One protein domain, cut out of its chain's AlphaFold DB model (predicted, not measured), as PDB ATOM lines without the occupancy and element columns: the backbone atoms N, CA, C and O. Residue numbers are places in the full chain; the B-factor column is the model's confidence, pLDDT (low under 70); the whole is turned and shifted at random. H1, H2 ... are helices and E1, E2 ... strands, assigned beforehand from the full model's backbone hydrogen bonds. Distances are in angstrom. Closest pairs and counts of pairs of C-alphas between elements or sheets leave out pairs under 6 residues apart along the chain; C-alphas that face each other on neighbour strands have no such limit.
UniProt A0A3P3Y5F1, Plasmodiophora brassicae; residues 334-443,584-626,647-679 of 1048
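AT A GLANCE: This is residues 334 to 443, 584 to 626 and 647 to 679 of the 1048 residues of a protein of Plasmodiophora brassicae (UniProt A0A3P3Y5F1). What would one see first? One twisted sheet of seven strands stands between helices: H1 and H4 pack side by side on one face, with the sheet curling round H4, and H2 is over the opposite face with H3 beside H2. Residues 671 to 679, of which 672 to 675 belong to E8, stick out from this body as a tail. What is it made of, and how large is it? The printed part has 186 residues with five named helices and eight named strands, in the order E1 H1 E2 H2 E3 H3 E4 E5 H4 E6 E7 H5 E8; the sheet, E6 E5 E4 E3 E1 E2 E7, is mixed, and so is the class, helices and strands. The whole is compact, with a radius of gyration of the C-alphas of 16.6 A and spans of 63 by 37 by 36 A.

IN THESE COORDINATES: Where are the strands of the sheet? In sheet order they are E6, residues 620 to 623; E5, 438 to 441; E4, 420 to 424; E3, 393 to 399, 17.9 A long; E1, 337 to 341; E2, 367 to 372, 16.4 A long; and E7, 654 to 657. E1 begins at C-alpha 337, (141.896, 162.262, 162.656). Where are the helices and the last strand? H4 is residues 584 to 601, 26.8 A from C-alpha 584 at (149.902, 162.443, 142.429) to C-alpha 601; H1 is 348 to 364, 24.6 A; H2 is 378 to 387, 14.5 A; H3 is 404 to 412, 12.0 A; H5 is 663 to 666. E8, residues 672 to 675, ends at C-alpha 675, (145.083, 191.571, 157.186).

HOW THE PARTS SIT: How are the strands paired? E2 and E7 are antiparallel at 162 degrees, and the other neighbours are parallel. Within hydrogen-bond range are N 439 and O 620 of E5 and E6, 3.0 A; N 440 and O 422 of E5 and E4, 2.8 A; N 421 and O 396 of E4 and E3, 2.9 A; N 397 and O 339 of E3 and E1, 2.8 A; N 340 and O 369 of E1 and E2, 2.7 A; and N 370 and O 656 of E2 and E7, 2.9 A. E1, H1, E2 and E3, H3, E4 are strand-helix-strand units, two parallel neighbour strands with a helix between in the chain, and E2, H2, E3 is a split one, with E1 between its strands; the three crossovers are right-handed. What is on each face? H4 and H1 are on the same face and touch at the C-alphas of Gly 356 and Tyr 589, 4.0 A, at a shallow tilt of 26 degrees, the same way. H1, at a height of 9.0 A over the sheet, and H2, on the opposite face at 9.7 A, each lie over E1. H2 and H3 touch at the C-alphas of Ala 382 and Ile 410, 4.7 A, and H3 only grazes the sheet with residues 407 to 411. What of H5, E8 and the helix backbones? H5 is not on the sheet and touches residues 351 to 358 of H1 alone, closest at the C-alphas of Ser 355 and Ile 666, 5.4 A; E8 pairs with no named strand. Every O i to N i+4 pair is within hydrogen-bond range in H1, H2 and H3, and 12 of 14 are in H4; H5 is too short for such a pair.

THE WHOLE: How far does it reach? The two C-alphas farthest apart, those of Thr 613 and Gly 677, are 62.7 A apart. Where is it cut, and which links are long? Residues 444 to 583 and 627 to 646 are not printed, with C-alpha gaps of 12.6 A and 23.8 A; the links E4 to E5 and H4 to E6 are long. Where is confidence low? The mean pLDDT of the printed part is 72.5, and 73 residues are under 70, among them 400 to 415, 426 to 435, 608 to 619 and 647 to 656.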
ATOM      1  N   SER A 334     136.967 169.225 165.595       69.75
ATOM      2  CA  SER A 334     138.162 169.613 166.368       69.75
ATOM      3  C   SER A 334     138.972 168.459 166.980       69.75
ATOM      4  O   SER A 334     140.118 168.654 167.390       69.75
ATOM      5  N   HIS A 335     138.412 167.248 167.022       75.44
ATOM      6  CA  HIS A 335     139.029 166.092 167.674       75.44
ATOM      7  C   HIS A 335     139.278 164.898 166.752       75.44
ATOM      8  O   HIS A 335     139.788 163.882 167.224       75.44
ATOM      9  N   TRP A 336     138.924 165.003 165.470       84.56
ATOM     10  CA  TRP A 336     138.971 163.885 164.534       84.56
ATOM     11  C   TRP A 336     140.290 163.783 163.774       84.56
ATOM     12  O   TRP A 336     140.937 164.797 163.505       84.56
ATOM     13  N   ARG A 337     140.661 162.556 163.390       87.81
ATOM     14  CA  ARG A 337     141.896 162.262 162.656       87.81
ATOM     15  C   ARG A 337     141.715 161.300 161.483       87.81
ATOM     16  O   ARG A 337     140.843 160.434 161.525       87.81
ATOM     17  N   ILE A 338     142.575 161.414 160.478       89.69
ATOM     18  CA  ILE A 338     142.761 160.444 159.390       89.69
ATOM     19  C   ILE A 338     144.152 159.827 159.547       89.69
ATOM     20  O   ILE A 338     145.118 160.538 159.815       89.69
ATOM     21  N   GLU A 339     144.254 158.516 159.369       88.12
ATOM     22  CA  GLU A 339     145.539 157.814 159.387       88.12
ATOM     23  C   GLU A 339     145.987 157.503 157.963       88.12
ATOM     24  O   GLU A 339     145.174 157.147 157.112       88.12
ATOM     25  N   TRP A 340     147.278 157.626 157.706       87.25
ATOM     26  CA  TRP A 340     147.910 157.330 156.433       87.25
ATOM     27  C   TRP A 340     149.046 156.348 156.645       87.25
ATOM     28  O   TRP A 340     149.906 156.551 157.493       87.25
ATOM     29  N   VAL A 341     149.061 155.292 155.845       82.56
ATOM     30  CA  VAL A 341     150.069 154.236 155.903       82.56
ATOM     31  C   VAL A 341     150.665 154.089 154.512       82.56
ATOM     32  O   VAL A 341     149.964 153.690 153.582       82.56
ATOM     33  N   HIS A 342     151.939 154.447 154.345       77.12
ATOM     34  CA  HIS A 342     152.626 154.336 153.057       77.12
ATOM     35  C   HIS A 342     154.141 154.224 153.221       77.12
ATOM     36  O   HIS A 342     154.710 154.785 154.155       77.12
ATOM     37  N   GLY A 343     154.803 153.492 152.324       58.75
ATOM     38  CA  GLY A 343     156.259 153.417 152.273       58.75
ATOM     39  C   GLY A 343     156.814 154.127 151.046       58.75
ATOM     40  O   GLY A 343     156.684 153.646 149.926       58.75
ATOM     41  N   ALA A 344     157.426 155.288 151.280       59.75
ATOM     42  CA  ALA A 344     158.487 155.911 150.478       59.75
ATOM     43  C   ALA A 344     158.602 157.384 150.907       59.75
ATOM     44  O   ALA A 344     157.802 158.220 150.480       59.75
ATOM     45  N   PRO A 345     159.565 157.726 151.778       54.81
ATOM     46  CA  PRO A 345     159.647 159.079 152.311       54.81
ATOM     47  C   PRO A 345     160.138 160.120 151.279       54.81
ATOM     48  O   PRO A 345     159.677 161.263 151.359       54.81
ATOM     49  N   ASP A 346     160.926 159.719 150.259       60.06
ATOM     50  CA  ASP A 346     161.857 160.641 149.573       60.06
ATOM     51  C   ASP A 346     161.843 160.585 148.021       60.06
ATOM     52  O   ASP A 346     162.881 160.406 147.389       60.06
ATOM     53  N   ASN A 347     160.688 160.737 147.354       69.75
ATOM     54  CA  ASN A 347     160.675 160.992 145.898       69.75
ATOM     55  C   ASN A 347     159.644 162.049 145.472       69.75
ATOM     56  O   ASN A 347     158.716 162.380 146.217       69.75
ATOM     57  N   ALA A 348     159.793 162.587 144.254       75.12
ATOM     58  CA  ALA A 348     158.960 163.691 143.766       75.12
ATOM     59  C   ALA A 348     157.465 163.327 143.642       75.12
ATOM     60  O   ALA A 348     156.602 164.202 143.757       75.12
ATOM     61  N   PHE A 349     157.131 162.042 143.456       81.50
ATOM     62  CA  PHE A 349     155.743 161.577 143.487       81.50
ATOM     63  C   PHE A 349     155.138 161.709 144.887       81.50
ATOM     64  O   PHE A 349     154.070 162.308 145.033       81.50
ATOM     65  N   TRP A 350     155.810 161.176 145.907       81.19
ATOM     66  CA  TRP A 350     155.305 161.186 147.279       81.19
ATOM     67  C   TRP A 350     155.337 162.575 147.903       81.19
ATOM     68  O   TRP A 350     154.440 162.893 148.679       81.19
ATOM     69  N   ALA A 351     156.268 163.442 147.497       79.69
ATOM     70  CA  ALA A 351     156.229 164.859 147.851       79.69
ATOM     71  C   ALA A 351     154.928 165.525 147.358       79.69
ATOM     72  O   ALA A 351     154.220 166.179 148.125       79.69
ATOM     73  N   GLU A 352     154.551 165.290 146.097       84.81
ATOM     74  CA  GLU A 352     153.306 165.819 145.533       84.81
ATOM     75  C   GLU A 352     152.051 165.170 146.158       84.81
ATOM     76  O   GLU A 352     151.065 165.856 146.434       84.81
ATOM     77  N   ALA A 353     152.061 163.860 146.418       87.31
ATOM     78  CA  ALA A 353     150.947 163.187 147.084       87.31
ATOM     79  C   ALA A 353     150.762 163.695 148.524       87.31
ATOM     80  O   ALA A 353     149.650 164.062 148.912       87.31
ATOM     81  N   ARG A 354     151.851 163.814 149.293       84.06
ATOM     82  CA  ARG A 354     151.847 164.362 150.657       84.06
ATOM     83  C   ARG A 354     151.363 165.806 150.684       84.06
ATOM     84  O   ARG A 354     150.592 166.165 151.571       84.06
ATOM     85  N   SER A 355     151.687 166.603 149.667       84.19
ATOM     86  CA  SER A 355     151.069 167.918 149.494       84.19
ATOM     87  C   SER A 355     149.542 167.847 149.456       84.19
ATOM     88  O   SER A 355     148.882 168.709 150.040       84.19
ATOM     89  N   GLY A 356     148.971 166.890 148.724       89.81
ATOM     90  CA  GLY A 356     147.524 166.699 148.670       89.81
ATOM     91  C   GLY A 356     146.950 166.323 150.037       89.81
ATOM     92  O   GLY A 356     145.914 166.857 150.434       89.81
ATOM     93  N   ILE A 357     147.657 165.461 150.774       88.12
ATOM     94  CA  ILE A 357     147.296 165.034 152.134       88.12
ATOM     95  C   ILE A 357     147.270 166.230 153.094       88.12
ATOM     96  O   ILE A 357     146.240 166.493 153.717       88.12
ATOM     97  N   ILE A 358     148.369 166.990 153.167       81.88
ATOM     98  CA  ILE A 358     148.514 168.169 154.035       81.88
ATOM     99  C   ILE A 358     147.429 169.200 153.740       81.88
ATOM    100  O   ILE A 358     146.812 169.741 154.660       81.88
ATOM    101  N   LEU A 359     147.207 169.507 152.459       85.50
ATOM    102  CA  LEU A 359     146.276 170.565 152.096       85.50
ATOM    103  C   LEU A 359     144.835 170.177 152.448       85.50
ATOM    104  O   LEU A 359     144.136 170.967 153.080       85.50
ATOM    105  N   ALA A 360     144.415 168.948 152.138       88.31
ATOM    106  CA  ALA A 360     143.083 168.471 152.504       88.31
ATOM    107  C   ALA A 360     142.871 168.429 154.030       88.31
ATOM    108  O   ALA A 360     141.798 168.801 154.506       88.31
ATOM    109  N   ALA A 361     143.893 168.027 154.796       81.75
ATOM    110  CA  ALA A 361     143.867 168.017 156.260       81.75
ATOM    111  C   ALA A 361     143.587 169.407 156.846       81.75
ATOM    112  O   ALA A 361     142.696 169.580 157.682       81.75
ATOM    113  N   ARG A 362     144.335 170.408 156.366       78.25
ATOM    114  CA  ARG A 362     144.244 171.792 156.843       78.25
ATOM    115  C   ARG A 362     142.921 172.444 156.461       78.25
ATOM    116  O   ARG A 362     142.313 173.079 157.316       78.25
ATOM    117  N   GLU A 363     142.459 172.254 155.225       83.44
ATOM    118  CA  GLU A 363     141.150 172.749 154.766       83.44
ATOM    119  C   GLU A 363     140.006 172.181 155.616       83.44
ATOM    120  O   GLU A 363     139.093 172.889 156.028       83.44
ATOM    121  N   ALA A 364     140.080 170.888 155.932       76.75
ATOM    122  CA  ALA A 364     139.079 170.213 156.744       76.75
ATOM    123  C   ALA A 364     139.143 170.594 158.234       76.75
ATOM    124  O   ALA A 364     138.141 170.472 158.946       76.75
ATOM    125  N   GLY A 365     140.303 171.047 158.717       79.00
ATOM    126  CA  GLY A 365     140.564 171.278 160.137       79.00
ATOM    127  C   GLY A 365     140.590 169.984 160.954       79.00
ATOM    128  O   GLY A 365     140.130 169.984 162.095       79.00
ATOM    129  N   VAL A 366     141.077 168.886 160.365       83.56
ATOM    130  CA  VAL A 366     141.210 167.568 161.014       83.56
ATOM    131  C   VAL A 366     142.682 167.212 161.218       83.56
ATOM    132  O   VAL A 366     143.573 167.758 160.564       83.56
ATOM    133  N   GLN A 367     142.961 166.289 162.133       84.06
ATOM    134  CA  GLN A 367     144.306 165.744 162.300       84.06
ATOM    135  C   GLN A 367     144.617 164.733 161.200       84.06
ATOM    136  O   GLN A 367     143.745 163.967 160.795       84.06
ATOM    137  N   VAL A 368     145.856 164.706 160.724       85.38
ATOM    138  CA  VAL A 368     146.324 163.626 159.854       85.38
ATOM    139  C   VAL A 368     147.627 163.090 160.402       85.38
ATOM    140  O   VAL A 368     148.513 163.867 160.749       85.38
ATOM    141  N   ARG A 369     147.722 161.767 160.507       84.69
ATOM    142  CA  ARG A 369     148.942 161.077 160.914       84.69
ATOM    143  C   ARG A 369     149.431 160.197 159.785       84.69
ATOM    144  O   ARG A 369     148.639 159.453 159.219       84.69
ATOM    145  N   GLU A 370     150.709 160.294 159.464       82.44
ATOM    146  CA  GLU A 370     151.382 159.423 158.505       82.44
ATOM    147  C   GLU A 370     152.286 158.441 159.252       82.44
ATOM    148  O   GLU A 370     153.033 158.850 160.135       82.44
ATOM    149  N   TYR A 371     152.253 157.167 158.870       80.69
ATOM    150  CA  TYR A 371     153.228 156.159 159.267       80.69
ATOM    151  C   TYR A 371     154.158 155.850 158.097       80.69
ATOM    152  O   TYR A 371     153.718 155.323 157.072       80.69
ATOM    153  N   LEU A 372     155.441 156.173 158.283       76.12
ATOM    154  CA  LEU A 372     156.506 156.059 157.285       76.12
ATOM    155  C   LEU A 372     157.611 155.120 157.790       76.12
ATOM    156  O   LEU A 372     158.552 155.573 158.445       76.12
ATOM    157  N   PRO A 373     157.541 153.803 157.548       68.00
ATOM    158  CA  PRO A 373     158.606 152.897 157.967       68.00
ATOM    159  C   PRO A 373     159.877 153.114 157.125       68.00
ATOM    160  O   PRO A 373     159.813 153.208 155.905       68.00
ATOM    161  N   ALA A 374     161.056 153.119 157.761       63.22
ATOM    162  CA  ALA A 374     162.348 153.244 157.061       63.22
ATOM    163  C   ALA A 374     162.639 152.067 156.108       63.22
ATOM    164  O   ALA A 374     163.371 152.205 155.135       63.22
ATOM    165  N   ALA A 375     162.079 150.895 156.414       66.06
ATOM    166  CA  ALA A 375     162.130 149.696 155.589       66.06
ATOM    167  C   ALA A 375     160.738 149.043 155.622       66.06
ATOM    168  O   ALA A 375     160.503 148.180 156.477       66.06
ATOM    169  N   PRO A 376     159.789 149.495 154.776       66.06
ATOM    170  CA  PRO A 376     158.443 148.941 154.753       66.06
ATOM    171  C   PRO A 376     158.506 147.439 154.498       66.06
ATOM    172  O   PRO A 376     159.120 146.959 153.546       66.06
ATOM    173  N   THR A 377     157.852 146.683 155.370       70.94
ATOM    174  CA  THR A 377     157.537 145.281 155.128       70.94
ATOM    175  C   THR A 377     156.045 145.087 155.286       70.94
ATOM    176  O   THR A 377     155.374 145.762 156.067       70.94
ATOM    177  N   ASP A 378     155.534 144.076 154.609       70.50
ATOM    178  CA  ASP A 378     154.182 143.567 154.788       70.50
ATOM    179  C   ASP A 378     153.779 143.401 156.260       70.50
ATOM    180  O   ASP A 378     152.682 143.779 156.671       70.50
ATOM    181  N   SER A 379     154.685 142.847 157.068       72.69
ATOM    182  CA  SER A 379     154.451 142.567 158.483       72.69
ATOM    183  C   SER A 379     154.488 143.815 159.363       72.69
ATOM    184  O   SER A 379     153.672 143.919 160.278       72.69
ATOM    185  N   SER A 380     155.393 144.764 159.103       73.75
ATOM    186  CA  SER A 380     155.459 146.030 159.853       73.75
ATOM    187  C   SER A 380     154.246 146.910 159.560       73.75
ATOM    188  O   SER A 380     153.624 147.425 160.487       73.75
ATOM    189  N   THR A 381     153.830 146.968 158.295       75.00
ATOM    190  CA  THR A 381     152.615 147.661 157.848       75.00
ATOM    191  C   THR A 381     151.361 147.059 158.494       75.00
ATOM    192  O   THR A 381     150.540 147.783 159.055       75.00
ATOM    193  N   ALA A 382     151.237 145.725 158.510       73.56
ATOM    194  CA  ALA A 382     150.139 145.022 159.183       73.56
ATOM    195  C   ALA A 382     150.094 145.241 160.691       73.56
ATOM    196  O   ALA A 382     149.013 145.448 161.244       73.56
ATOM    197  N   ALA A 383     151.249 145.222 161.352       76.38
ATOM    198  CA  ALA A 383     151.327 145.493 162.779       76.38
ATOM    199  C   ALA A 383     150.908 146.934 163.105       76.38
ATOM    200  O   ALA A 383     150.157 147.136 164.060       76.38
ATOM    201  N   HIS A 384     151.338 147.917 162.305       79.62
ATOM    202  CA  HIS A 384     150.952 149.310 162.515       79.62
ATOM    203  C   HIS A 384     149.445 149.503 162.321       79.62
ATOM    204  O   HIS A 384     148.775 150.017 163.219       79.62
ATOM    205  N   VAL A 385     148.884 149.003 161.213       79.12
ATOM    206  CA  VAL A 385     147.435 149.061 160.970       79.12
ATOM    207  C   VAL A 385     146.684 148.416 162.131       79.12
ATOM    208  O   VAL A 385     145.838 149.067 162.722       79.12
ATOM    209  N   ALA A 386     147.043 147.213 162.581       78.31
ATOM    210  CA  ALA A 386     146.373 146.588 163.728       78.31
ATOM    211  C   ALA A 386     146.433 147.414 165.036       78.31
ATOM    212  O   ALA A 386     145.620 147.189 165.933       78.31
ATOM    213  N   SER A 387     147.373 148.356 165.158       81.31
ATOM    214  CA  SER A 387     147.545 149.206 166.339       81.31
ATOM    215  C   SER A 387     146.795 150.544 166.280       81.31
ATOM    216  O   SER A 387     146.667 151.204 167.314       81.31
ATOM    217  N   ILE A 388     146.274 150.947 165.113       83.81
ATOM    218  CA  ILE A 388     145.545 152.213 164.963       83.81
ATOM    219  C   ILE A 388     144.280 152.198 165.860       83.81
ATOM    220  O   ILE A 388     143.426 151.311 165.739       83.81
ATOM    221  N   PRO A 389     144.103 153.187 166.761       83.19
ATOM    222  CA  PRO A 389     142.911 153.262 167.602       83.19
ATOM    223  C   PRO A 389     141.652 153.572 166.777       83.19
ATOM    224  O   PRO A 389     141.710 154.356 165.836       83.19
ATOM    225  N   SER A 390     140.488 153.049 167.169       81.69
ATOM    226  CA  SER A 390     139.200 153.425 166.554       81.69
ATOM    227  C   SER A 390     138.696 154.803 167.004       81.69
ATOM    228  O   SER A 390     137.892 155.433 166.317       81.69
ATOM    229  N   THR A 391     139.158 155.286 168.159       83.75
ATOM    230  CA  THR A 391     138.711 156.550 168.748       83.75
ATOM    231  C   THR A 391     139.065 157.731 167.849       83.75
ATOM    232  O   THR A 391     140.220 157.887 167.434       83.75
ATOM    233  N   ASN A 392     138.058 158.568 167.584       85.06
ATOM    234  CA  ASN A 392     138.125 159.777 166.763       85.06
ATOM    235  C   ASN A 392     138.710 159.570 165.354       85.06
ATOM    236  O   ASN A 392     139.254 160.504 164.766       85.06
ATOM    237  N   LEU A 393     138.623 158.357 164.810       87.50
ATOM    238  CA  LEU A 393     139.119 158.032 163.478       87.50
ATOM    239  C   LEU A 393     138.050 158.344 162.417       87.50
ATOM    240  O   LEU A 393     136.901 157.930 162.555       87.50
ATOM    241  N   ILE A 394     138.427 159.070 161.363       88.38
ATOM    242  CA  ILE A 394     137.588 159.371 160.188       88.38
ATOM    243  C   ILE A 394     137.763 158.302 159.109       88.38
ATOM    244  O   ILE A 394     136.801 157.968 158.423       88.38
ATOM    245  N   GLY A 395     138.982 157.791 158.933       89.00
ATOM    246  CA  GLY A 395     139.328 156.860 157.865       89.00
ATOM    247  C   GLY A 395     140.823 156.573 157.804       89.00
ATOM    248  O   GLY A 395     141.607 157.190 158.533       89.00
ATOM    249  N   VAL A 396     141.195 155.623 156.946       87.56
ATOM    250  CA  VAL A 396     142.584 155.191 156.750       87.56
ATOM    251  C   VAL A 396     142.942 155.212 155.262       87.56
ATOM    252  O   VAL A 396     142.324 154.511 154.463       87.56
ATOM    253  N   GLY A 397     143.943 156.004 154.881       87.81
ATOM    254  CA  GLY A 397     144.582 155.958 153.567       87.81
ATOM    255  C   GLY A 397     145.741 154.962 153.565       87.81
ATOM    256  O   GLY A 397     146.571 154.984 154.469       87.81
ATOM    257  N   ILE A 398     145.808 154.080 152.569       82.06
ATOM    258  CA  ILE A 398     146.865 153.066 152.457       82.06
ATOM    259  C   ILE A 398     147.470 153.116 151.056       82.06
ATOM    260  O   ILE A 398     146.779 152.857 150.069       82.06
ATOM    261  N   ALA A 399     148.768 153.391 150.958       76.94
ATOM    262  CA  ALA A 399     149.510 153.103 149.738       76.94
ATOM    263  C   ALA A 399     149.805 151.607 149.689       76.94
ATOM    264  O   ALA A 399     150.300 151.038 150.654       76.94
ATOM    265  N   ALA A 400     149.469 150.949 148.587       59.34
ATOM    266  CA  ALA A 400     149.622 149.502 148.485       59.34
ATOM    267  C   ALA A 400     151.028 149.088 148.017       59.34
ATOM    268  O   ALA A 400     151.158 148.302 147.084       59.34
ATOM    269  N   ASP A 401     152.085 149.640 148.613       54.69
ATOM    270  CA  ASP A 401     153.471 149.194 148.401       54.69
ATOM    271  C   ASP A 401     153.742 147.813 149.034       54.69
ATOM    272  O   ASP A 401     154.638 147.085 148.603       54.69
ATOM    273  N   ALA A 402     152.909 147.411 149.999       53.25
ATOM    274  CA  ALA A 402     152.883 146.077 150.591       53.25
ATOM    275  C   ALA A 402     152.295 145.005 149.647       53.25
ATOM    276  O   ALA A 402     151.387 145.253 148.850       53.25
ATOM    277  N   SER A 403     152.752 143.755 149.779       55.09
ATOM    278  CA  SER A 403     152.262 142.642 148.968       55.09
ATOM    279  C   SER A 403     150.757 142.401 149.129       55.09
ATOM    280  O   SER A 403     150.119 142.704 150.140       55.09
ATOM    281  N   LEU A 404     150.182 141.750 148.122       54.94
ATOM    282  CA  LEU A 404     148.772 141.359 148.063       54.94
ATOM    283  C   LEU A 404     148.290 140.582 149.299       54.94
ATOM    284  O   LEU A 404     147.174 140.787 149.778       54.94
ATOM    285  N   SER A 405     149.127 139.679 149.817       56.59
ATOM    286  CA  SER A 405     148.852 138.912 151.037       56.59
ATOM    287  C   SER A 405     148.857 139.783 152.290       56.59
ATOM    288  O   SER A 405     148.039 139.563 153.183       56.59
ATOM    289  N   ALA A 406     149.734 140.783 152.334       57.88
ATOM    290  CA  ALA A 406     149.837 141.721 153.440       57.88
ATOM    291  C   ALA A 406     148.614 142.613 153.508       57.88
ATOM    292  O   ALA A 406     147.957 142.661 154.536       57.88
ATOM    293  N   THR A 407     148.239 143.216 152.383       58.03
ATOM    294  CA  THR A 407     147.049 144.061 152.254       58.03
ATOM    295  C   THR A 407     145.780 143.350 152.741       58.03
ATOM    296  O   THR A 407     144.980 143.913 153.486       58.03
ATOM    297  N   ARG A 408     145.610 142.067 152.397       59.09
ATOM    298  CA  ARG A 408     144.470 141.266 152.870       59.09
ATOM    299  C   ARG A 408     144.510 141.005 154.379       59.09
ATOM    300  O   ARG A 408     143.464 141.043 155.018       59.09
ATOM    301  N   ALA A 409     145.685 140.730 154.940       59.31
ATOM    302  CA  ALA A 409     145.853 140.530 156.380       59.31
ATOM    303  C   ALA A 409     145.705 141.842 157.176       59.31
ATOM    304  O   ALA A 409     145.158 141.821 158.274       59.31
ATOM    305  N   ILE A 410     146.151 142.962 156.595       64.12
ATOM    306  CA  ILE A 410     146.037 144.342 157.087       64.12
ATOM    307  C   ILE A 410     144.560 144.717 157.242       64.12
ATOM    308  O   ILE A 410     144.112 145.049 158.336       64.12
ATOM    309  N   VAL A 411     143.789 144.620 156.155       65.06
ATOM    310  CA  VAL A 411     142.397 145.085 156.136       65.06
ATOM    311  C   VAL A 411     141.441 144.059 156.752       65.06
ATOM    312  O   VAL A 411     140.513 144.427 157.463       65.06
ATOM    313  N   GLY A 412     141.685 142.760 156.554       62.69
ATOM    314  CA  GLY A 412     140.832 141.689 157.084       62.69
ATOM    315  C   GLY A 412     140.850 141.538 158.611       62.69
ATOM    316  O   GLY A 412     139.935 140.930 159.157       62.69
ATOM    317  N   ASN A 413     141.860 142.090 159.298       56.53
ATOM    318  CA  ASN A 413     141.944 142.131 160.765       56.53
ATOM    319  C   ASN A 413     141.526 143.485 161.367       56.53
ATOM    320  O   ASN A 413     141.530 143.629 162.592       56.53
ATOM    321  N   ALA A 414     141.194 144.486 160.546       60.81
ATOM    322  CA  ALA A 414     140.840 145.809 161.039       60.81
ATOM    323  C   ALA A 414     139.478 145.775 161.756       60.81
ATOM    324  O   ALA A 414     138.496 145.238 161.249       60.81
ATOM    325  N   THR A 415     139.408 146.357 162.956       61.94
ATOM    326  CA  THR A 415     138.185 146.395 163.785       61.94
ATOM    327  C   THR A 415     137.359 147.670 163.585       61.94
ATOM    328  O   THR A 415     136.359 147.879 164.276       61.94
ATOM    329  N   TRP A 416     137.770 148.552 162.671       72.19
ATOM    330  CA  TRP A 416     137.162 149.873 162.514       72.19
ATOM    331  C   TRP A 416     135.928 149.858 161.616       72.19
ATOM    332  O   TRP A 416     135.815 149.067 160.688       72.19
ATOM    333  N   GLN A 417     135.026 150.808 161.865       74.50
ATOM    334  CA  GLN A 417     133.834 151.064 161.046       74.50
ATOM    335  C   GLN A 417     134.014 152.287 160.127       74.50
ATOM    336  O   GLN A 417     133.042 152.934 159.741       74.50
ATOM    337  N   VAL A 418     135.263 152.640 159.814       81.06
ATOM    338  CA  VAL A 418     135.627 153.811 159.002       81.06
ATOM    339  C   VAL A 418     136.061 153.383 157.598       81.06
ATOM    340  O   VAL A 418     136.514 152.248 157.444       81.06
ATOM    341  N   PRO A 419     135.951 154.257 156.581       82.44
ATOM    342  CA  PRO A 419     136.443 153.961 155.241       82.44
ATOM    343  C   PRO A 419     137.955 153.698 155.195       82.44
ATOM    344  O   PRO A 419     138.738 154.422 155.818       82.44
ATOM    345  N   VAL A 420     138.357 152.722 154.379       82.31
ATOM    346  CA  VAL A 420     139.751 152.467 153.993       82.31
ATOM    347  C   VAL A 420     139.923 152.762 152.504       82.31
ATOM    348  O   VAL A 420     139.243 152.174 151.659       82.31
ATOM    349  N   VAL A 421     140.841 153.671 152.170       84.69
ATOM    350  CA  VAL A 421     141.095 154.115 150.794       84.69
ATOM    351  C   VAL A 421     142.478 153.664 150.340       84.69
ATOM    352  O   VAL A 421     143.476 154.026 150.958       84.69
ATOM    353  N   SER A 422     142.550 152.899 149.251       82.69
ATOM    354  CA  SER A 422     143.831 152.525 148.638       82.69
ATOM    355  C   SER A 422     144.325 153.602 147.674       82.69
ATOM    356  O   SER A 422     143.517 154.200 146.959       82.69
ATOM    357  N   VAL A 423     145.639 153.828 147.607       84.75
ATOM    358  CA  VAL A 423     146.258 154.771 146.665       84.75
ATOM    359  C   VAL A 423     147.490 154.205 145.952       84.75
ATOM    360  O   VAL A 423     148.062 153.193 146.366       84.75
ATOM    361  N   HIS A 424     147.935 154.930 144.921       81.19
ATOM    362  CA  HIS A 424     149.171 154.723 144.159       81.19
ATOM    363  C   HIS A 424     149.208 153.494 143.251       81.19
ATOM    364  O   HIS A 424     149.266 153.664 142.035       81.19
ATOM    365  N   ASN A 425     149.158 152.287 143.810       73.62
ATOM    366  CA  ASN A 425     149.376 151.061 143.044       73.62
ATOM    367  C   ASN A 425     148.077 150.492 142.463       73.62
ATOM    368  O   ASN A 425     147.022 150.503 143.102       73.62
ATOM    369  N   ASP A 426     148.170 149.943 141.250       69.81
ATOM    370  CA  ASP A 426     147.056 149.270 140.584       69.81
ATOM    371  C   ASP A 426     146.698 147.924 141.245       69.81
ATOM    372  O   ASP A 426     147.390 146.914 141.103       69.81
ATOM    373  N   LEU A 427     145.556 147.895 141.940       62.25
ATOM    374  CA  LEU A 427     145.004 146.698 142.587       62.25
ATOM    375  C   LEU A 427     143.915 145.990 141.762       62.25
ATOM    376  O   LEU A 427     143.204 145.121 142.272       62.25
ATOM    377  N   SER A 428     143.765 146.316 140.476       56.59
ATOM    378  CA  SER A 428     142.717 145.738 139.618       56.59
ATOM    379  C   SER A 428     142.838 144.221 139.410       56.59
ATOM    380  O   SER A 428     141.854 143.557 139.088       56.59
ATOM    381  N   MET A 429     144.019 143.638 139.627       53.69
ATOM    382  CA  MET A 429     144.250 142.188 139.520       53.69
ATOM    383  C   MET A 429     143.824 141.380 140.746       53.69
ATOM    384  O   MET A 429     143.946 140.152 140.764       53.69
ATOM    385  N   VAL A 430     143.368 142.052 141.796       52.94
ATOM    386  CA  VAL A 430     143.204 141.447 143.110       52.94
ATOM    387  C   VAL A 430     141.746 141.064 143.312       52.94
ATOM    388  O   VAL A 430     140.881 141.918 143.431       52.94
ATOM    389  N   GLN A 431     141.443 139.769 143.433       45.22
ATOM    390  CA  GLN A 431     140.076 139.318 143.754       45.22
ATOM    391  C   GLN A 431     139.562 139.851 145.109       45.22
ATOM    392  O   GLN A 431     138.358 139.917 145.320       45.22
ATOM    393  N   SER A 432     140.463 140.264 146.012       49.03
ATOM    394  CA  SER A 432     140.145 140.930 147.286       49.03
ATOM    395  C   SER A 432     140.205 142.456 147.224       49.03
ATOM    396  O   SER A 432     140.308 143.094 148.267       49.03
ATOM    397  N   ALA A 433     140.149 143.057 146.032       49.88
ATOM    398  CA  ALA A 433     140.025 144.504 145.889       49.88
ATOM    399  C   ALA A 433     138.773 145.033 146.637       49.88
ATOM    400  O   ALA A 433     138.754 146.179 147.059       49.88
ATOM    401  N   SER A 434     137.787 144.171 146.925       54.12
ATOM    402  CA  SER A 434     136.635 144.433 147.805       54.12
ATOM    403  C   SER A 434     136.976 144.772 149.267       54.12
ATOM    404  O   SER A 434     136.064 145.038 150.040       54.12
ATOM    405  N   ALA A 435     138.245 144.693 149.683       59.38
ATOM    406  CA  ALA A 435     138.675 145.083 151.025       59.38
ATOM    407  C   ALA A 435     138.698 146.613 151.216       59.38
ATOM    408  O   ALA A 435     138.593 147.082 152.343       59.38
ATOM    409  N   TYR A 436     138.811 147.385 150.134       72.38
ATOM    410  CA  TYR A 436     138.836 148.847 150.177       72.38
ATOM    411  C   TYR A 436     137.483 149.446 149.804       72.38
ATOM    412  O   TYR A 436     136.820 148.971 148.878       72.38
ATOM    413  N   ASP A 437     137.106 150.540 150.465       76.19
ATOM    414  CA  ASP A 437     135.897 151.289 150.121       76.19
ATOM    415  C   ASP A 437     136.075 152.043 148.794       76.19
ATOM    416  O   ASP A 437     135.156 152.080 147.976       76.19
ATOM    417  N   VAL A 438     137.261 152.626 148.570       80.31
ATOM    418  CA  VAL A 438     137.631 153.417 147.381       80.31
ATOM    419  C   VAL A 438     139.095 153.145 147.021       80.31
ATOM    420  O   VAL A 438     139.928 152.998 147.911       80.31
ATOM    421  N   ASN A 439     139.431 153.135 145.729       82.38
ATOM    422  CA  ASN A 439     140.828 153.197 145.282       82.38
ATOM    423  C   ASN A 439     141.069 154.481 144.486       82.38
ATOM    424  O   ASN A 439     140.254 154.818 143.629       82.38
ATOM    425  N   VAL A 440     142.191 155.161 144.703       88.12
ATOM    426  CA  VAL A 440     142.579 156.371 143.965       88.12
ATOM    427  C   VAL A 440     144.000 156.213 143.429       88.12
ATOM    428  O   VAL A 440     144.974 156.409 144.148       88.12
ATOM    429  N   PHE A 441     144.132 155.849 142.156       87.12
ATOM    430  CA  PHE A 441     145.431 155.555 141.535       87.12
ATOM    431  C   PHE A 441     145.405 155.823 140.028       87.12
ATOM    432  O   PHE A 441     144.369 156.169 139.469       87.12
ATOM    433  N   MET A 442     146.529 155.662 139.337       88.69
ATOM    434  CA  MET A 442     146.565 155.568 137.875       88.69
ATOM    435  C   MET A 442     146.791 154.100 137.493       88.69
ATOM    436  O   MET A 442     147.723 153.511 138.023       88.69
ATOM    437  N   PRO A 443     146.014 153.503 136.571       86.62
ATOM    438  CA  PRO A 443     146.191 152.101 136.207       86.62
ATOM    439  C   PRO A 443     147.547 151.904 135.528       86.62
ATOM    440  O   PRO A 443     147.721 152.314 134.383       86.62
ATOM    441  N   ALA A 584     149.538 162.869 141.076       89.88
ATOM    442  CA  ALA A 584     149.902 162.443 142.429       89.88
ATOM    443  C   ALA A 584     149.237 163.294 143.521       89.88
ATOM    444  O   ALA A 584     148.747 162.743 144.505       89.88
ATOM    445  N   PHE A 585     149.109 164.610 143.307       91.81
ATOM    446  CA  PHE A 585     148.392 165.492 144.228       91.81
ATOM    447  C   PHE A 585     146.965 165.000 144.504       91.81
ATOM    448  O   PHE A 585     146.558 164.913 145.662       91.81
ATOM    449  N   LEU A 586     146.197 164.632 143.468       93.62
ATOM    450  CA  LEU A 586     144.830 164.128 143.657       93.62
ATOM    451  C   LEU A 586     144.789 162.776 144.372       93.62
ATOM    452  O   LEU A 586     143.819 162.514 145.083       93.62
ATOM    453  N   GLN A 587     145.823 161.946 144.222       91.94
ATOM    454  CA  GLN A 587     145.927 160.674 144.940       91.94
ATOM    455  C   GLN A 587     146.101 160.875 146.451       91.94
ATOM    456  O   GLN A 587     145.612 160.056 147.216       91.94
ATOM    457  N   GLY A 588     146.703 161.983 146.894       91.25
ATOM    458  CA  GLY A 588     146.709 162.376 148.308       91.25
ATOM    459  C   GLY A 588     145.472 163.172 148.735       91.25
ATOM    460  O   GLY A 588     144.910 162.953 149.804       91.25
ATOM    461  N   TYR A 589     144.999 164.090 147.894       93.81
ATOM    462  CA  TYR A 589     143.942 165.043 148.242       93.81
ATOM    463  C   TYR A 589     142.542 164.414 148.308       93.81
ATOM    464  O   TYR A 589     141.793 164.612 149.269       93.81
ATOM    465  N   LEU A 590     142.171 163.644 147.282       94.00
ATOM    466  CA  LEU A 590     140.810 163.141 147.110       94.00
ATOM    467  C   LEU A 590     140.388 162.120 148.183       94.00
ATOM    468  O   LEU A 590     139.257 162.232 148.662       94.00
ATOM    469  N   PRO A 591     141.248 161.178 148.627       92.44
ATOM    470  CA  PRO A 591     140.910 160.279 149.730       92.44
ATOM    471  C   PRO A 591     140.488 161.019 150.999       92.44
ATOM    472  O   PRO A 591     139.455 160.696 151.579       92.44
ATOM    473  N   ASN A 592     141.234 162.056 151.393       91.88
ATOM    474  CA  ASN A 592     140.926 162.850 152.584       91.88
ATOM    475  C   ASN A 592     139.567 163.553 152.457       91.88
ATOM    476  O   ASN A 592     138.759 163.511 153.383       91.88
ATOM    477  N   VAL A 593     139.274 164.129 151.284       93.00
ATOM    478  CA  VAL A 593     137.971 164.742 150.984       93.00
ATOM    479  C   VAL A 593     136.827 163.731 151.108       93.00
ATOM    480  O   VAL A 593     135.809 164.030 151.732       93.00
ATOM    481  N   LEU A 594     136.978 162.535 150.540       91.50
ATOM    482  CA  LEU A 594     135.933 161.507 150.561       91.50
ATOM    483  C   LEU A 594     135.685 160.966 151.973       91.50
ATOM    484  O   LEU A 594     134.532 160.852 152.392       91.50
ATOM    485  N   MET A 595     136.754 160.682 152.720       90.75
ATOM    486  CA  MET A 595     136.664 160.205 154.101       90.75
ATOM    487  C   MET A 595     136.004 161.254 155.010       90.75
ATOM    488  O   MET A 595     135.108 160.924 155.788       90.75
ATOM    489  N   LEU A 596     136.360 162.533 154.845       88.38
ATOM    490  CA  LEU A 596     135.737 163.642 155.565       88.38
ATOM    491  C   LEU A 596     134.232 163.741 155.294       88.38
ATOM    492  O   LEU A 596     133.441 163.812 156.233       88.38
ATOM    493  N   VAL A 597     133.815 163.739 154.023       89.81
ATOM    494  CA  VAL A 597     132.387 163.843 153.680       89.81
ATOM    495  C   VAL A 597     131.605 162.666 154.257       89.81
ATOM    496  O   VAL A 597     130.510 162.869 154.791       89.81
ATOM    497  N   ARG A 598     132.165 161.452 154.220       88.19
ATOM    498  CA  ARG A 598     131.542 160.273 154.835       88.19
ATOM    499  C   ARG A 598     131.358 160.448 156.342       88.19
ATOM    500  O   ARG A 598     130.287 160.115 156.847       88.19
ATOM    501  N   ALA A 599     132.341 161.016 157.040       85.62
ATOM    502  CA  ALA A 599     132.240 161.300 158.471       85.62
ATOM    503  C   ALA A 599     131.189 162.375 158.798       85.62
ATOM    504  O   ALA A 599     130.365 162.157 159.686       85.62
ATOM    505  N   ILE A 600     131.155 163.485 158.050       84.69
ATOM    506  CA  ILE A 600     130.159 164.562 158.229       84.69
ATOM    507  C   ILE A 600     128.735 164.013 158.086       84.69
ATOM    508  O   ILE A 600     127.841 164.304 158.882       84.69
ATOM    509  N   THR A 601     128.529 163.202 157.053       86.69
ATOM    510  CA  THR A 601     127.200 162.735 156.640       86.69
ATOM    511  C   THR A 601     126.755 161.460 157.354       86.69
ATOM    512  O   THR A 601     125.575 161.111 157.325       86.69
ATOM    513  N   GLY A 602     127.685 160.761 158.011       80.38
ATOM    514  CA  GLY A 602     127.440 159.465 158.636       80.38
ATOM    515  C   GLY A 602     127.229 158.331 157.631       80.38
ATOM    516  O   GLY A 602     126.573 157.349 157.974       80.38
ATOM    517  N   GLY A 603     127.741 158.458 156.398       80.31
ATOM    518  CA  GLY A 603     127.678 157.373 155.415       80.31
ATOM    519  C   GLY A 603     127.594 157.753 153.937       80.31
ATOM    520  O   GLY A 603     127.362 156.845 153.140       80.31
ATOM    521  N   ASN A 604     127.746 159.024 153.543       81.19
ATOM    522  CA  ASN A 604     127.827 159.357 152.120       81.19
ATOM    523  C   ASN A 604     129.170 158.910 151.535       81.19
ATOM    524  O   ASN A 604     130.231 159.174 152.091       81.19
ATOM    525  N   GLU A 605     129.116 158.261 150.384       83.19
ATOM    526  CA  GLU A 605     130.237 157.691 149.653       83.19
ATOM    527  C   GLU A 605     129.913 157.620 148.155       83.19
ATOM    528  O   GLU A 605     128.772 157.391 147.749       83.19
ATOM    529  N   LEU A 606     130.927 157.783 147.306       76.88
ATOM    530  CA  LEU A 606     130.780 157.550 145.864       76.88
ATOM    531  C   LEU A 606     130.346 156.119 145.614       76.88
ATOM    532  O   LEU A 606     130.888 155.287 146.306       76.88
ATOM    533  N   VAL A 607     129.473 155.818 144.650       74.56
ATOM    534  CA  VAL A 607     128.982 154.476 144.260       74.56
ATOM    535  C   VAL A 607     129.482 154.173 142.850       74.56
ATOM    536  O   VAL A 607     129.311 155.017 141.995       74.56
ATOM    537  N   PHE A 608     130.064 153.006 142.564       62.56
ATOM    538  CA  PHE A 608     130.442 152.635 141.190       62.56
ATOM    539  C   PHE A 608     129.805 151.280 140.873       62.56
ATOM    540  O   PHE A 608     130.303 150.246 141.307       62.56
ATOM    541  N   ASP A 609     128.657 151.282 140.192       53.41
ATOM    542  CA  ASP A 609     127.990 150.046 139.755       53.41
ATOM    543  C   ASP A 609     128.492 149.686 138.350       53.41
ATOM    544  O   ASP A 609     128.315 150.457 137.406       53.41
ATOM    545  N   THR A 610     129.142 148.528 138.200       47.06
ATOM    546  CA  THR A 610     129.631 148.049 136.898       47.06
ATOM    547  C   THR A 610     128.757 146.975 136.262       47.06
ATOM    548  O   THR A 610     129.214 146.388 135.289       47.06
ATOM    549  N   ASN A 611     127.552 146.703 136.782       44.00
ATOM    550  CA  ASN A 611     126.409 146.030 136.138       44.00
ATOM    551  C   ASN A 611     125.638 145.187 137.165       44.00
ATOM    552  O   ASN A 611     126.214 144.381 137.890       44.00
ATOM    553  N   LEU A 612     124.309 145.306 137.111       49.88
ATOM    554  CA  LEU A 612     123.283 144.425 137.682       49.88
ATOM    555  C   LEU A 612     123.730 142.960 137.893       49.88
ATOM    556  O   LEU A 612     123.503 142.120 137.034       49.88
ATOM    557  N   THR A 613     124.317 142.646 139.049       35.75
ATOM    558  CA  THR A 613     124.097 141.438 139.868       35.75
ATOM    559  C   THR A 613     124.792 141.644 141.217       35.75
ATOM    560  O   THR A 613     125.948 142.041 141.288       35.75
ATOM    561  N   GLU A 614     124.074 141.387 142.304       40.72
ATOM    562  CA  GLU A 614     124.446 141.632 143.707       40.72
ATOM    563  C   GLU A 614     125.636 140.808 144.253       40.72
ATOM    564  O   GLU A 614     125.799 140.700 145.463       40.72
ATOM    565  N   SER A 615     126.480 140.205 143.411       37.53
ATOM    566  CA  SER A 615     127.367 139.121 143.861       37.53
ATOM    567  C   SER A 615     128.855 139.452 143.998       37.53
ATOM    568  O   SER A 615     129.542 138.682 144.663       37.53
ATOM    569  N   VAL A 616     129.379 140.555 143.465       39.69
ATOM    570  CA  VAL A 616     130.734 141.031 143.805       39.69
ATOM    571  C   VAL A 616     130.727 142.539 143.595       39.69
ATOM    572  O   VAL A 616     130.688 142.973 142.451       39.69
ATOM    573  N   SER A 617     130.716 143.357 144.650       43.38
ATOM    574  CA  SER A 617     131.009 144.784 144.456       43.38
ATOM    575  C   SER A 617     132.528 144.930 144.360       43.38
ATOM    576  O   SER A 617     133.201 144.719 145.374       43.38
ATOM    577  N   PRO A 618     133.102 145.219 143.175       47.53
ATOM    578  CA  PRO A 618     134.488 145.644 143.108       47.53
ATOM    579  C   PRO A 618     134.629 146.984 143.847       47.53
ATOM    580  O   PRO A 618     133.647 147.714 144.021       47.53
ATOM    581  N   PRO A 619     135.841 147.329 144.289       49.16
ATOM    582  CA  PRO A 619     136.071 148.619 144.904       49.16
ATOM    583  C   PRO A 619     135.875 149.755 143.907       49.16
ATOM    584  O   PRO A 619     136.016 149.626 142.688       49.16
ATOM    585  N   ARG A 620     135.558 150.899 144.488       73.38
ATOM    586  CA  ARG A 620     135.153 152.128 143.828       73.38
ATOM    587  C   ARG A 620     136.395 152.862 143.334       73.38
ATOM    588  O   ARG A 620     137.010 153.619 144.075       73.38
ATOM    589  N   THR A 621     136.826 152.552 142.115       79.62
ATOM    590  CA  THR A 621     138.106 153.040 141.585       79.62
ATOM    591  C   THR A 621     137.970 154.405 140.911       79.62
ATOM    592  O   THR A 621     137.194 154.587 139.974       79.62
ATOM    593  N   ILE A 622     138.798 155.347 141.353       86.88
ATOM    594  CA  ILE A 622     139.006 156.661 140.761       86.88
ATOM    595  C   ILE A 622     140.388 156.670 140.124       86.88
ATOM    596  O   ILE A 622     141.415 156.560 140.796       86.88
ATOM    597  N   HIS A 623     140.411 156.841 138.812       89.19
ATOM    598  CA  HIS A 623     141.628 157.001 138.053       89.19
ATOM    599  C   HIS A 623     142.091 158.459 138.116       89.19
ATOM    600  O   HIS A 623     141.500 159.343 137.489       89.19
ATOM    601  N   ALA A 624     143.141 158.711 138.902       91.50
ATOM    602  CA  ALA A 624     143.781 160.021 139.023       91.50
ATOM    603  C   ALA A 624     144.421 160.449 137.686       91.50
ATOM    604  O   ALA A 624     144.246 161.580 137.233       91.50
ATOM    605  N   GLY A 625     145.070 159.494 137.016       90.00
ATOM    606  CA  GLY A 625     145.579 159.570 135.646       90.00
ATOM    607  C   GLY A 625     145.267 158.277 134.871       90.00
ATOM    608  O   GLY A 625     144.548 157.423 135.391       90.00
ATOM    609  N   PRO A 626     145.815 158.074 133.660       92.12
ATOM    610  CA  PRO A 626     146.838 158.898 133.024       92.12
ATOM    611  C   PRO A 626     146.250 160.090 132.267       92.12
ATOM    612  O   PRO A 626     145.261 159.959 131.549       92.12
ATOM    613  N   THR A 647     160.567 170.222 147.717       54.62
ATOM    614  CA  THR A 647     161.645 169.457 148.337       54.62
ATOM    615  C   THR A 647     160.975 168.441 149.246       54.62
ATOM    616  O   THR A 647     160.447 168.832 150.281       54.62
ATOM    617  N   GLY A 648     160.928 167.163 148.864       51.31
ATOM    618  CA  GLY A 648     160.570 166.122 149.824       51.31
ATOM    619  C   GLY A 648     161.476 166.330 151.038       51.31
ATOM    620  O   GLY A 648     162.693 166.320 150.855       51.31
ATOM    621  N   PRO A 649     160.955 166.671 152.227       44.19
ATOM    622  CA  PRO A 649     161.841 166.762 153.365       44.19
ATOM    623  C   PRO A 649     162.390 165.374 153.632       44.19
ATOM    624  O   PRO A 649     161.703 164.388 153.360       44.19
ATOM    625  N   ASP A 650     163.543 165.336 154.292       52.31
ATOM    626  CA  ASP A 650     163.920 164.232 155.166       52.31
ATOM    627  C   ASP A 650     162.852 164.128 156.275       52.31
ATOM    628  O   ASP A 650     163.052 164.569 157.410       52.31
ATOM    629  N   VAL A 651     161.649 163.649 155.939       55.38
ATOM    630  CA  VAL A 651     160.612 163.356 156.920       55.38
ATOM    631  C   VAL A 651     161.126 162.144 157.680       55.38
ATOM    632  O   VAL A 651     161.284 161.081 157.073       55.38
ATOM    633  N   PRO A 652     161.422 162.271 158.986       56.22
ATOM    634  CA  PRO A 652     161.966 161.158 159.739       56.22
ATOM    635  C   PRO A 652     161.017 159.967 159.645       56.22
ATOM    636  O   PRO A 652     159.804 160.120 159.791       56.22
ATOM    637  N   ALA A 653     161.571 158.778 159.421       57.34
ATOM    638  CA  ALA A 653     160.784 157.557 159.468       57.34
ATOM    639  C   ALA A 653     160.069 157.432 160.828       57.34
ATOM    640  O   ALA A 653     160.696 157.594 161.879       57.34
ATOM    641  N   GLY A 654     158.773 157.118 160.813       61.47
ATOM    642  CA  GLY A 654     157.940 156.985 162.009       61.47
ATOM    643  C   GLY A 654     156.537 157.573 161.857       61.47
ATOM    644  O   GLY A 654     156.065 157.785 160.741       61.47
ATOM    645  N   ASP A 655     155.886 157.794 163.002       62.09
ATOM    646  CA  ASP A 655     154.581 158.454 163.100       62.09
ATOM    647  C   ASP A 655     154.762 159.973 163.037       62.09
ATOM    648  O   ASP A 655     155.425 160.567 163.892       62.09
ATOM    649  N   VAL A 656     154.136 160.607 162.053       68.06
ATOM    650  CA  VAL A 656     154.237 162.047 161.821       68.06
ATOM    651  C   VAL A 656     152.853 162.668 161.882       68.06
ATOM    652  O   VAL A 656     151.963 162.290 161.126       68.06
ATOM    653  N   ASP A 657     152.663 163.642 162.772       72.06
ATOM    654  CA  ASP A 657     151.480 164.502 162.739       72.06
ATOM    655  C   ASP A 657     151.672 165.560 161.651       72.06
ATOM    656  O   ASP A 657     152.481 166.481 161.770       72.06
ATOM    657  N   VAL A 658     150.901 165.424 160.581       64.94
ATOM    658  CA  VAL A 658     150.974 166.259 159.382       64.94
ATOM    659  C   VAL A 658     150.695 167.732 159.694       64.94
ATOM    660  O   VAL A 658     151.199 168.623 159.008       64.94
ATOM    661  N   ASN A 659     149.952 168.028 160.764       63.31
ATOM    662  CA  ASN A 659     149.720 169.410 161.183       63.31
ATOM    663  C   ASN A 659     150.964 170.075 161.783       63.31
ATOM    664  O   ASN A 659     151.057 171.306 161.753       63.31
ATOM    665  N   GLN A 660     151.913 169.276 162.281       63.06
ATOM    666  CA  GLN A 660     153.206 169.728 162.801       63.06
ATOM    667  C   GLN A 660     154.246 169.906 161.689       63.06
ATOM    668  O   GLN A 660     155.276 170.533 161.914       63.06
ATOM    669  N   ILE A 661     153.966 169.415 160.476       59.19
ATOM    670  CA  ILE A 661     154.799 169.667 159.303       59.19
ATOM    671  C   ILE A 661     154.566 171.114 158.828       59.19
ATOM    672  O   ILE A 661     153.421 171.482 158.504       59.19
ATOM    673  N   PRO A 662     155.618 171.953 158.741       53.06
ATOM    674  CA  PRO A 662     155.508 173.292 158.176       53.06
ATOM    675  C   PRO A 662     154.939 173.235 156.753       53.06
ATOM    676  O   PRO A 662     155.426 172.507 155.895       53.06
ATOM    677  N   MET A 663     153.904 174.036 156.475       47.22
ATOM    678  CA  MET A 663     153.184 174.045 155.184       47.22
ATOM    679  C   MET A 663     154.103 174.298 153.976       47.22
ATOM    680  O   MET A 663     153.761 173.977 152.846       47.22
ATOM    681  N   GLN A 664     155.260 174.902 154.215       47.50
ATOM    682  CA  GLN A 664     156.150 175.403 153.180       47.50
ATOM    683  C   GLN A 664     157.219 174.421 152.716       47.50
ATOM    684  O   GLN A 664     157.822 174.660 151.675       47.50
ATOM    685  N   SER A 665     157.421 173.313 153.431       47.38
ATOM    686  CA  SER A 665     158.361 172.280 153.001       47.38
ATOM    687  C   SER A 665     157.723 171.219 152.100       47.38
ATOM    688  O   SER A 665     158.464 170.503 151.443       47.38
ATOM    689  N   ILE A 666     156.385 171.088 152.030       56.69
ATOM    690  CA  ILE A 666     155.751 169.957 151.310       56.69
ATOM    691  C   ILE A 666     154.353 170.223 150.723       56.69
ATOM    692  O   ILE A 666     153.686 169.271 150.336       56.69
ATOM    693  N   ALA A 667     153.836 171.456 150.686       66.88
ATOM    694  CA  ALA A 667     152.489 171.707 150.157       66.88
ATOM    695  C   ALA A 667     152.496 172.548 148.877       66.88
ATOM    696  O   ALA A 667     153.279 173.483 148.719       66.88
ATOM    697  N   TRP A 668     151.555 172.240 147.986       79.56
ATOM    698  CA  TRP A 668     151.217 173.016 146.807       79.56
ATOM    699  C   TRP A 668     150.961 174.454 147.247       79.56
ATOM    700  O   TRP A 668     150.177 174.666 148.178       79.56
ATOM    701  N   PRO A 669     151.607 175.453 146.633       77.50
ATOM    702  CA  PRO A 669     151.668 176.758 147.255       77.50
ATOM    703  C   PRO A 669     150.325 177.473 147.104       77.50
ATOM    704  O   PRO A 669     149.922 177.900 146.020       77.50
ATOM    705  N   VAL A 670     149.627 177.609 148.227       81.31
ATOM    706  CA  VAL A 670     148.418 178.421 148.385       81.31
ATOM    707  C   VAL A 670     148.817 179.667 149.163       81.31
ATOM    708  O   VAL A 670     149.471 179.567 150.204       81.31
ATOM    709  N   CYS A 671     148.477 180.851 148.652       79.00
ATOM    710  CA  CYS A 671     148.842 182.089 149.330       79.00
ATOM    711  C   CYS A 671     148.092 182.208 150.653       79.00
ATOM    712  O   CYS A 671     146.916 181.852 150.755       79.00
ATOM    713  N   ARG A 672     148.762 182.771 151.659       73.25
ATOM    714  CA  ARG A 672     148.107 183.059 152.927       73.25
ATOM    715  C   ARG A 672     147.316 184.349 152.804       73.25
ATOM    716  O   ARG A 672     147.829 185.346 152.308       73.25
ATOM    717  N   LEU A 673     146.094 184.332 153.308       74.94
ATOM    718  CA  LEU A 673     145.280 185.527 153.452       74.94
ATOM    719  C   LEU A 673     145.593 186.168 154.811       74.94
ATOM    720  O   LEU A 673     145.394 185.528 155.844       74.94
ATOM    721  N   VAL A 674     146.120 187.396 154.818       68.56
ATOM    722  CA  VAL A 674     146.437 188.152 156.046       68.56
ATOM    723  C   VAL A 674     145.857 189.567 155.993       68.56
ATOM    724  O   VAL A 674     145.800 190.147 154.906       68.56
ATOM    725  N   PRO A 675     145.448 190.159 157.131       73.38
ATOM    726  CA  PRO A 675     145.083 191.571 157.186       73.38
ATOM    727  C   PRO A 675     146.239 192.473 156.717       73.38
ATOM    728  O   PRO A 675     147.408 192.250 157.032       73.38
ATOM    729  N   ALA A 676     145.917 193.516 155.969       61.22
ATOM    730  CA  ALA A 676     146.849 194.431 155.335       61.22
ATOM    731  C   ALA A 676     147.578 195.229 156.411       61.22
ATOM    732  O   ALA A 676     146.969 195.840 157.287       61.22
ATOM    733  N   GLY A 677     148.909 195.218 156.334       58.34
ATOM    734  CA  GLY A 677     149.777 195.869 157.312       58.34
ATOM    735  C   GLY A 677     150.207 194.986 158.489       58.34
ATOM    736  O   GLY A 677     151.010 195.450 159.294       58.34
ATOM    737  N   GLN A 678     149.744 193.732 158.587       54.31
ATOM    738  CA  GLN A 678     150.318 192.729 159.492       54.31
ATOM    739  C   GLN A 678     151.220 191.763 158.712       54.31
ATOM    740  O   GLN A 678     150.775 190.726 158.227       54.31
ATOM    741  N   ASP A 679     152.503 192.113 158.596       54.25
ATOM    742  CA  ASP A 679     153.539 191.150 158.210       54.25
ATOM    743  C   ASP A 679     153.844 190.237 159.413       54.25
ATOM    744  O   ASP A 679     153.824 190.667 160.569       54.25
TER     745      ASP A 679